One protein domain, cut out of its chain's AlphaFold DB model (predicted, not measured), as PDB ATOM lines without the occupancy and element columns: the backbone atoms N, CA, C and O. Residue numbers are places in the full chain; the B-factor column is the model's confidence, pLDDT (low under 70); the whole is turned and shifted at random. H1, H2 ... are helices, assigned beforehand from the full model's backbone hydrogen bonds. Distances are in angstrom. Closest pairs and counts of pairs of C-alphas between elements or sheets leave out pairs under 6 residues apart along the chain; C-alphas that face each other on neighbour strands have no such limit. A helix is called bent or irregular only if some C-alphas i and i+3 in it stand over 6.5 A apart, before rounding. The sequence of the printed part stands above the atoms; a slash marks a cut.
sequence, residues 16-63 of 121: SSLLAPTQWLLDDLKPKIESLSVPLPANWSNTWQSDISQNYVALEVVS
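This is residues 16 to 63 of the 121 residues of the protein "Hypothetical protein" of Rotaria sp. Silwood2 (UniProt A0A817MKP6). Two helices, H1 and H2, steeply askew to each other and joined by an open loop, make a loose head, and both tails, residues 16 to 22 and 56 to 63, run from it toward the same end of the long axis. The printed part has 48 residues, with two named helices in the order H1, H2 and no named strand; the class is all helix. The whole is loose, with a radius of gyration of the C-alphas of 12.1 A, and elongated, spanning 39 by 21 by 16 A.

Go along from Ser 16 and you meet H1 at residues 23 to 35, then H2 at residues 44 to 55. H1 and H2 only just touch, with 3 pairs of C-alphas within 8 A. Look for the place where they touch at residues 26 to 30 of H1 and 48 to 52 of H2 alone; the closest C-alphas of the two helices, those of Leu 26 and Gln 49, are 7.0 A apart. Their lines stand at a steep tilt of 67 degrees, and they run opposite ways. In the backbone, O i to N i+4 pairs are within hydrogen-bond range in 5 of 9 cases in H1 and 6 of 8 in H2.

Find C-alpha 23 at (-20.843, -12.803, 114.072); from there H1 runs 19.9 A to C-alpha 35 at (-6.642, -22.603, 123.996). H1 is neither bent nor irregular, but only just: C-alphas 28 and 31 are 6.4 A apart. H2 runs 13.2 A, from C-alpha 44 to C-alpha 55 at (-7.076, -12.894, 109.545), and is irregular: C-alphas 46 and 49 are 8.0 A apart.

The two C-alphas farthest apart, those of Ala 42 and Ser 63, are 40.1 A apart, while the C-alphas of Ser 16 and Ser 63 are 13.0 A apart. The link from H1 to H2, 8 residues, is short, and the printed part has no cut. The mean pLDDT of the printed part is 86.2, and no printed residue is under 70.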
ATOM      1  N   SER A  16     -15.023 -21.586  95.318       89.94
ATOM      2  CA  SER A  16     -16.145 -20.789  95.803       89.94
ATOM      3  C   SER A  16     -15.750 -20.156  97.128       89.94
ATOM      4  O   SER A  16     -15.102 -20.793  97.954       89.94
ATOM      5  N   SER A  17     -16.109 -18.890  97.314       90.56
ATOM      6  CA  SER A  17     -15.774 -18.122  98.510       90.56
ATOM      7  C   SER A  17     -17.033 -17.530  99.120       90.56
ATOM      8  O   SER A  17     -17.868 -16.974  98.403       90.56
ATOM      9  N   LEU A  18     -17.132 -17.602 100.443       89.56
ATOM     10  CA  LEU A  18     -18.187 -16.978 101.230       89.56
ATOM     11  C   LEU A  18     -17.553 -16.023 102.246       89.56
ATOM     12  O   LEU A  18     -16.427 -16.242 102.688       89.56
ATOM     13  N   LEU A  19     -18.292 -14.984 102.635       87.62
ATOM     14  CA  LEU A  19     -17.911 -14.143 103.763       87.62
ATOM     15  C   LEU A  19     -17.890 -14.990 105.047       87.62
ATOM     16  O   LEU A  19     -18.908 -15.561 105.438       87.62
ATOM     17  N   ALA A  20     -16.733 -15.050 105.697       86.19
ATOM     18  CA  ALA A  20     -16.518 -15.719 106.971       86.19
ATOM     19  C   ALA A  20     -15.509 -14.905 107.796       86.19
ATOM     20  O   ALA A  20     -14.652 -14.255 107.198       86.19
ATOM     21  N   PRO A  21     -15.566 -14.941 109.139       86.88
ATOM     22  CA  PRO A  21     -16.514 -15.670 109.984       86.88
ATOM     23  C   PRO A  21     -17.828 -14.900 110.212       86.88
ATOM     24  O   PRO A  21     -17.908 -13.681 110.075       86.88
ATOM     25  N   THR A  22     -18.891 -15.621 110.573       86.44
ATOM     26  CA  THR A  22     -20.163 -15.022 111.003       86.44
ATOM     27  C   THR A  22     -20.052 -14.463 112.424       86.44
ATOM     28  O   THR A  22     -19.259 -14.942 113.230       86.44
ATOM     29  N   GLN A  23     -20.887 -13.474 112.762       85.81
ATOM     30  CA  GLN A  23     -20.843 -12.803 114.072       85.81
ATOM     31  C   GLN A  23     -20.993 -13.776 115.254       85.81
ATOM     32  O   GLN A  23     -20.258 -13.669 116.223       85.81
ATOM     33  N   TRP A  24     -21.877 -14.770 115.146       84.69
ATOM     34  CA  TRP A  24     -22.074 -15.784 116.191       84.69
ATOM     35  C   TRP A  24     -20.895 -16.760 116.326       84.69
ATOM     36  O   TRP A  24     -20.675 -17.316 117.395       84.69
ATOM     37  N   LEU A  25     -20.135 -16.982 115.249       87.62
ATOM     38  CA  LEU A  25     -18.986 -17.885 115.253       87.62
ATOM     39  C   LEU A  25     -17.770 -17.235 115.929       87.62
ATOM     40  O   LEU A  25     -16.923 -17.941 116.468       87.62
ATOM     41  N   LEU A  26     -17.688 -15.900 115.940       86.69
ATOM     42  CA  LEU A  26     -16.613 -15.164 116.613       86.69
ATOM     43  C   LEU A  26     -16.554 -15.469 118.116       86.69
ATOM     44  O   LEU A  26     -15.461 -15.658 118.654       86.69
ATOM     45  N   ASP A  27     -17.713 -15.566 118.769       86.38
ATOM     46  CA  ASP A  27     -17.803 -15.852 120.204       86.38
ATOM     47  C   ASP A  27     -17.340 -17.281 120.546       86.38
ATOM     48  O   ASP A  27     -16.748 -17.498 121.602       86.38
ATOM     49  N   ASP A  28     -17.535 -18.240 119.634       87.25
ATOM     50  CA  ASP A  28     -17.061 -19.627 119.777       87.25
ATOM     51  C   ASP A  28     -15.566 -19.776 119.431       87.25
ATOM     52  O   ASP A  28     -14.831 -20.555 120.046       87.25
ATOM     53  N   LEU A  29     -15.070 -18.977 118.481       86.38
ATOM     54  CA  LEU A  29     -13.667 -18.997 118.063       86.38
ATOM     55  C   LEU A  29     -12.720 -18.449 119.131       86.38
ATOM     56  O   LEU A  29     -11.604 -18.951 119.257       86.38
ATOM     57  N   LYS A  30     -13.145 -17.451 119.911       86.50
ATOM     58  CA  LYS A  30     -12.311 -16.823 120.944       86.50
ATOM     59  C   LYS A  30     -11.704 -17.825 121.945       86.50
ATOM     60  O   LYS A  30     -10.475 -17.892 122.010       86.50
ATOM     61  N   PRO A  31     -12.490 -18.628 122.692       88.88
ATOM     62  CA  PRO A  31     -11.928 -19.583 123.649       88.88
ATOM     63  C   PRO A  31     -11.084 -20.659 122.957       88.88
ATOM     64  O   PRO A  31     -10.107 -21.148 123.521       88.88
ATOM     65  N   LYS A  32     -11.422 -21.007 121.711       87.75
ATOM     66  CA  LYS A  32     -10.664 -21.979 120.924       87.75
ATOM     67  C   LYS A  32      -9.283 -21.445 120.552       87.75
ATOM     68  O   LYS A  32      -8.310 -22.176 120.698       87.75
ATOM     69  N   ILE A  33      -9.172 -20.183 120.144       86.06
ATOM     70  CA  ILE A  33      -7.891 -19.539 119.817       86.06
ATOM     71  C   ILE A  33      -7.039 -19.342 121.072       86.06
ATOM     72  O   ILE A  33      -5.848 -19.623 121.037       86.06
ATOM     73  N   GLU A  34      -7.647 -18.941 122.189       85.88
ATOM     74  CA  GLU A  34      -6.948 -18.793 123.474       85.88
ATOM     75  C   GLU A  34      -6.454 -20.139 124.035       85.88
ATOM     76  O   GLU A  34      -5.466 -20.180 124.767       85.88
ATOM     77  N   SER A  35      -7.102 -21.250 123.663       88.62
ATOM     78  CA  SER A  35      -6.642 -22.603 123.996       88.62
ATOM     79  C   SER A  35      -5.480 -23.095 123.123       88.62
ATOM     80  O   SER A  35      -4.783 -24.040 123.495       88.62
ATOM     81  N   LEU A  36      -5.263 -22.472 121.959       85.06
ATOM     82  CA  LEU A  36      -4.148 -22.795 121.079       85.06
ATOM     83  C   LEU A  36      -2.886 -22.075 121.574       85.06
ATOM     84  O   LEU A  36      -2.922 -20.913 121.963       85.06
ATOM     85  N   SER A  37      -1.732 -22.741 121.509       77.56
ATOM     86  CA  SER A  37      -0.430 -22.181 121.908       77.56
ATOM     87  C   SER A  37       0.141 -21.204 120.866       77.56
ATOM     88  O   SER A  37       1.312 -21.292 120.492       77.56
ATOM     89  N   VAL A  38      -0.702 -20.322 120.331       83.19
ATOM     90  CA  VAL A  38      -0.369 -19.362 119.275       83.19
ATOM     91  C   VAL A  38      -0.051 -18.008 119.917       83.19
ATOM     92  O   VAL A  38      -0.729 -17.611 120.866       83.19
ATOM     93  N   PRO A  39       0.970 -17.277 119.436       82.25
ATOM     94  CA  PRO A  39       1.264 -15.939 119.935       82.25
ATOM     95  C   PRO A  39       0.093 -14.988 119.659       82.25
ATOM     96  O   PRO A  39      -0.239 -14.708 118.508       82.25
ATOM     97  N   LEU A  40      -0.518 -14.487 120.732       82.12
ATOM     98  CA  LEU A  40      -1.588 -13.496 120.670       82.12
ATOM     99  C   LEU A  40      -1.001 -12.077 120.558       82.12
ATOM    100  O   LEU A  40       0.055 -11.796 121.137       82.12
ATOM    101  N   PRO A  41      -1.672 -11.157 119.849       83.12
ATOM    102  CA  PRO A  41      -1.261  -9.760 119.800       83.12
ATOM    103  C   PRO A  41      -1.387  -9.094 121.181       83.12
ATOM    104  O   PRO A  41      -2.272  -9.413 121.973       83.12
ATOM    105  N   ALA A  42      -0.520  -8.114 121.460       80.38
ATOM    106  CA  ALA A  42      -0.410  -7.468 122.776       80.38
ATOM    107  C   ALA A  42      -1.714  -6.808 123.282       80.38
ATOM    108  O   ALA A  42      -1.901  -6.681 124.487       80.38
ATOM    109  N   ASN A  43      -2.625  -6.422 122.377       84.56
ATOM    110  CA  ASN A  43      -3.910  -5.780 122.690       84.56
ATOM    111  C   ASN A  43      -5.131  -6.687 122.433       84.56
ATOM    112  O   ASN A  43      -6.240  -6.184 122.246       84.56
ATOM    113  N   TRP A  44      -4.943  -8.012 122.463       82.44
ATOM    114  CA  TRP A  44      -5.974  -9.011 122.158       82.44
ATOM    115  C   TRP A  44      -7.325  -8.739 122.834       82.44
ATOM    116  O   TRP A  44      -8.358  -8.751 122.174       82.44
ATOM    117  N   SER A  45      -7.343  -8.400 124.127       82.38
ATOM    118  CA  SER A  45      -8.591  -8.215 124.884       82.38
ATOM    119  C   SER A  45      -9.552  -7.168 124.299       82.38
ATOM    120  O   SER A  45     -10.755  -7.302 124.509       82.38
ATOM    121  N   ASN A  46      -9.048  -6.167 123.566       85.25
ATOM    122  CA  ASN A  46      -9.859  -5.077 123.008       85.25
ATOM    123  C   ASN A  46     -10.039  -5.152 121.482       85.25
ATOM    124  O   ASN A  46     -10.995  -4.572 120.975       85.25
ATOM    125  N   THR A  47      -9.139  -5.823 120.752       86.81
ATOM    126  CA  THR A  47      -9.129  -5.841 119.272       86.81
ATOM    127  C   THR A  47      -9.409  -7.212 118.654       86.81
ATOM    128  O   THR A  47      -9.493  -7.321 117.429       86.81
ATOM    129  N   TRP A  48      -9.622  -8.251 119.471       84.88
ATOM    130  CA  TRP A  48      -9.784  -9.631 119.003       84.88
ATOM    131  C   TRP A  48     -10.850  -9.799 117.912       84.88
ATOM    132  O   TRP A  48     -10.643 -10.576 116.986       84.88
ATOM    133  N   GLN A  49     -11.967  -9.064 117.948       85.88
ATOM    134  CA  GLN A  49     -13.018  -9.199 116.932       85.88
ATOM    135  C   GLN A  49     -12.546  -8.768 115.540       85.88
ATOM    136  O   GLN A  49     -12.801  -9.464 114.557       85.88
ATOM    137  N   SER A  50     -11.861  -7.623 115.439       86.31
ATOM    138  CA  SER A  50     -11.311  -7.150 114.164       86.31
ATOM    139  C   SER A  50     -10.146  -8.017 113.709       86.31
ATOM    140  O   SER A  50     -10.052  -8.325 112.523       86.31
ATOM    141  N   ASP A  51      -9.309  -8.457 114.651       87.19
ATOM    142  CA  ASP A  51      -8.152  -9.300 114.360       87.19
ATOM    143  C   ASP A  51      -8.582 -10.664 113.802       87.19
ATOM    144  O   ASP A  51      -8.042 -11.113 112.791       87.19
ATOM    145  N   ILE A  52      -9.598 -11.300 114.396       86.06
ATOM    146  CA  ILE A  52     -10.146 -12.561 113.885       86.06
ATOM    147  C   ILE A  52     -10.841 -12.326 112.543       86.06
ATOM    148  O   ILE A  52     -10.581 -13.057 111.597       86.06
ATOM    149  N   SER A  53     -11.680 -11.297 112.416       85.81
ATOM    150  CA  SER A  53     -12.422 -11.032 111.174       85.81
ATOM    151  C   SER A  53     -11.509 -10.792 109.959       85.81
ATOM    152  O   SER A  53     -11.839 -11.203 108.850       85.81
ATOM    153  N   GLN A  54     -10.346 -10.163 110.157       86.38
ATOM    154  CA  GLN A  54      -9.407  -9.857 109.070       86.38
ATOM    155  C   GLN A  54      -8.425 -10.990 108.747       86.38
ATOM    156  O   GLN A  54      -7.960 -11.070 107.612       86.38
ATOM    157  N   ASN A  55      -8.096 -11.850 109.717       86.00
ATOM    158  CA  ASN A  55      -7.076 -12.894 109.545       86.00
ATOM    159  C   ASN A  55      -7.653 -14.315 109.460       86.00
ATOM    160  O   ASN A  55      -6.923 -15.258 109.157       86.00
ATOM    161  N   TYR A  56      -8.944 -14.498 109.734       87.19
ATOM    162  CA  TYR A  56      -9.586 -15.803 109.675       87.19
ATOM    163  C   TYR A  56      -9.816 -16.245 108.227       87.19
ATOM    164  O   TYR A  56     -10.465 -15.558 107.440       87.19
ATOM    165  N   VAL A  57      -9.340 -17.445 107.901       89.44
ATOM    166  CA  VAL A  57      -9.623 -18.126 106.638       89.44
ATOM    167  C   VAL A  57     -10.045 -19.560 106.924       89.44
ATOM    168  O   VAL A  57      -9.378 -20.287 107.658       89.44
ATOM    169  N   ALA A  58     -11.166 -19.969 106.339       88.12
ATOM    170  CA  ALA A  58     -11.617 -21.352 106.348       88.12
ATOM    171  C   ALA A  58     -11.428 -21.931 104.945       88.12
ATOM    172  O   ALA A  58     -11.955 -21.388 103.975       88.12
ATOM    173  N   LEU A  59     -10.665 -23.020 104.846       91.38
ATOM    174  CA  LEU A  59     -10.469 -23.758 103.603       91.38
ATOM    175  C   LEU A  59     -11.149 -25.118 103.727       91.38
ATOM    176  O   LEU A  59     -10.723 -25.958 104.518       91.38
ATOM    177  N   GLU A  60     -12.186 -25.328 102.926       89.19
ATOM    178  CA  GLU A  60     -12.875 -26.610 102.824       89.19
ATOM    179  C   GLU A  60     -12.612 -27.204 101.439       89.19
ATOM    180  O   GLU A  60     -12.961 -26.614 100.415       89.19
ATOM    181  N   VAL A  61     -11.949 -28.361 101.400       90.81
ATOM    182  CA  VAL A  61     -11.650 -29.080 100.157       90.81
ATOM    183  C   VAL A  61     -12.577 -30.282 100.080       90.81
ATOM    184  O   VAL A  61     -12.406 -31.253 100.816       90.81
ATOM    185  N   VAL A  62     -13.564 -30.207  99.187       89.06
ATOM    186  CA  VAL A  62     -14.584 -31.248  99.010       89.06
ATOM    187  C   VAL A  62     -14.553 -31.764  97.577       89.06
ATOM    188  O   VAL A  62     -14.454 -30.988  96.627       89.06
ATOM    189  N   SER A  63     -14.661 -33.084  97.417       84.94
ATOM    190  CA  SER A  63     -14.835 -33.703  96.102       84.94
ATOM    191  C   SER A  63     -16.301 -33.626  95.686       84.94
ATOM    192  O   SER A  63     -17.165 -34.143  96.392       84.94
TER     193      SER A  63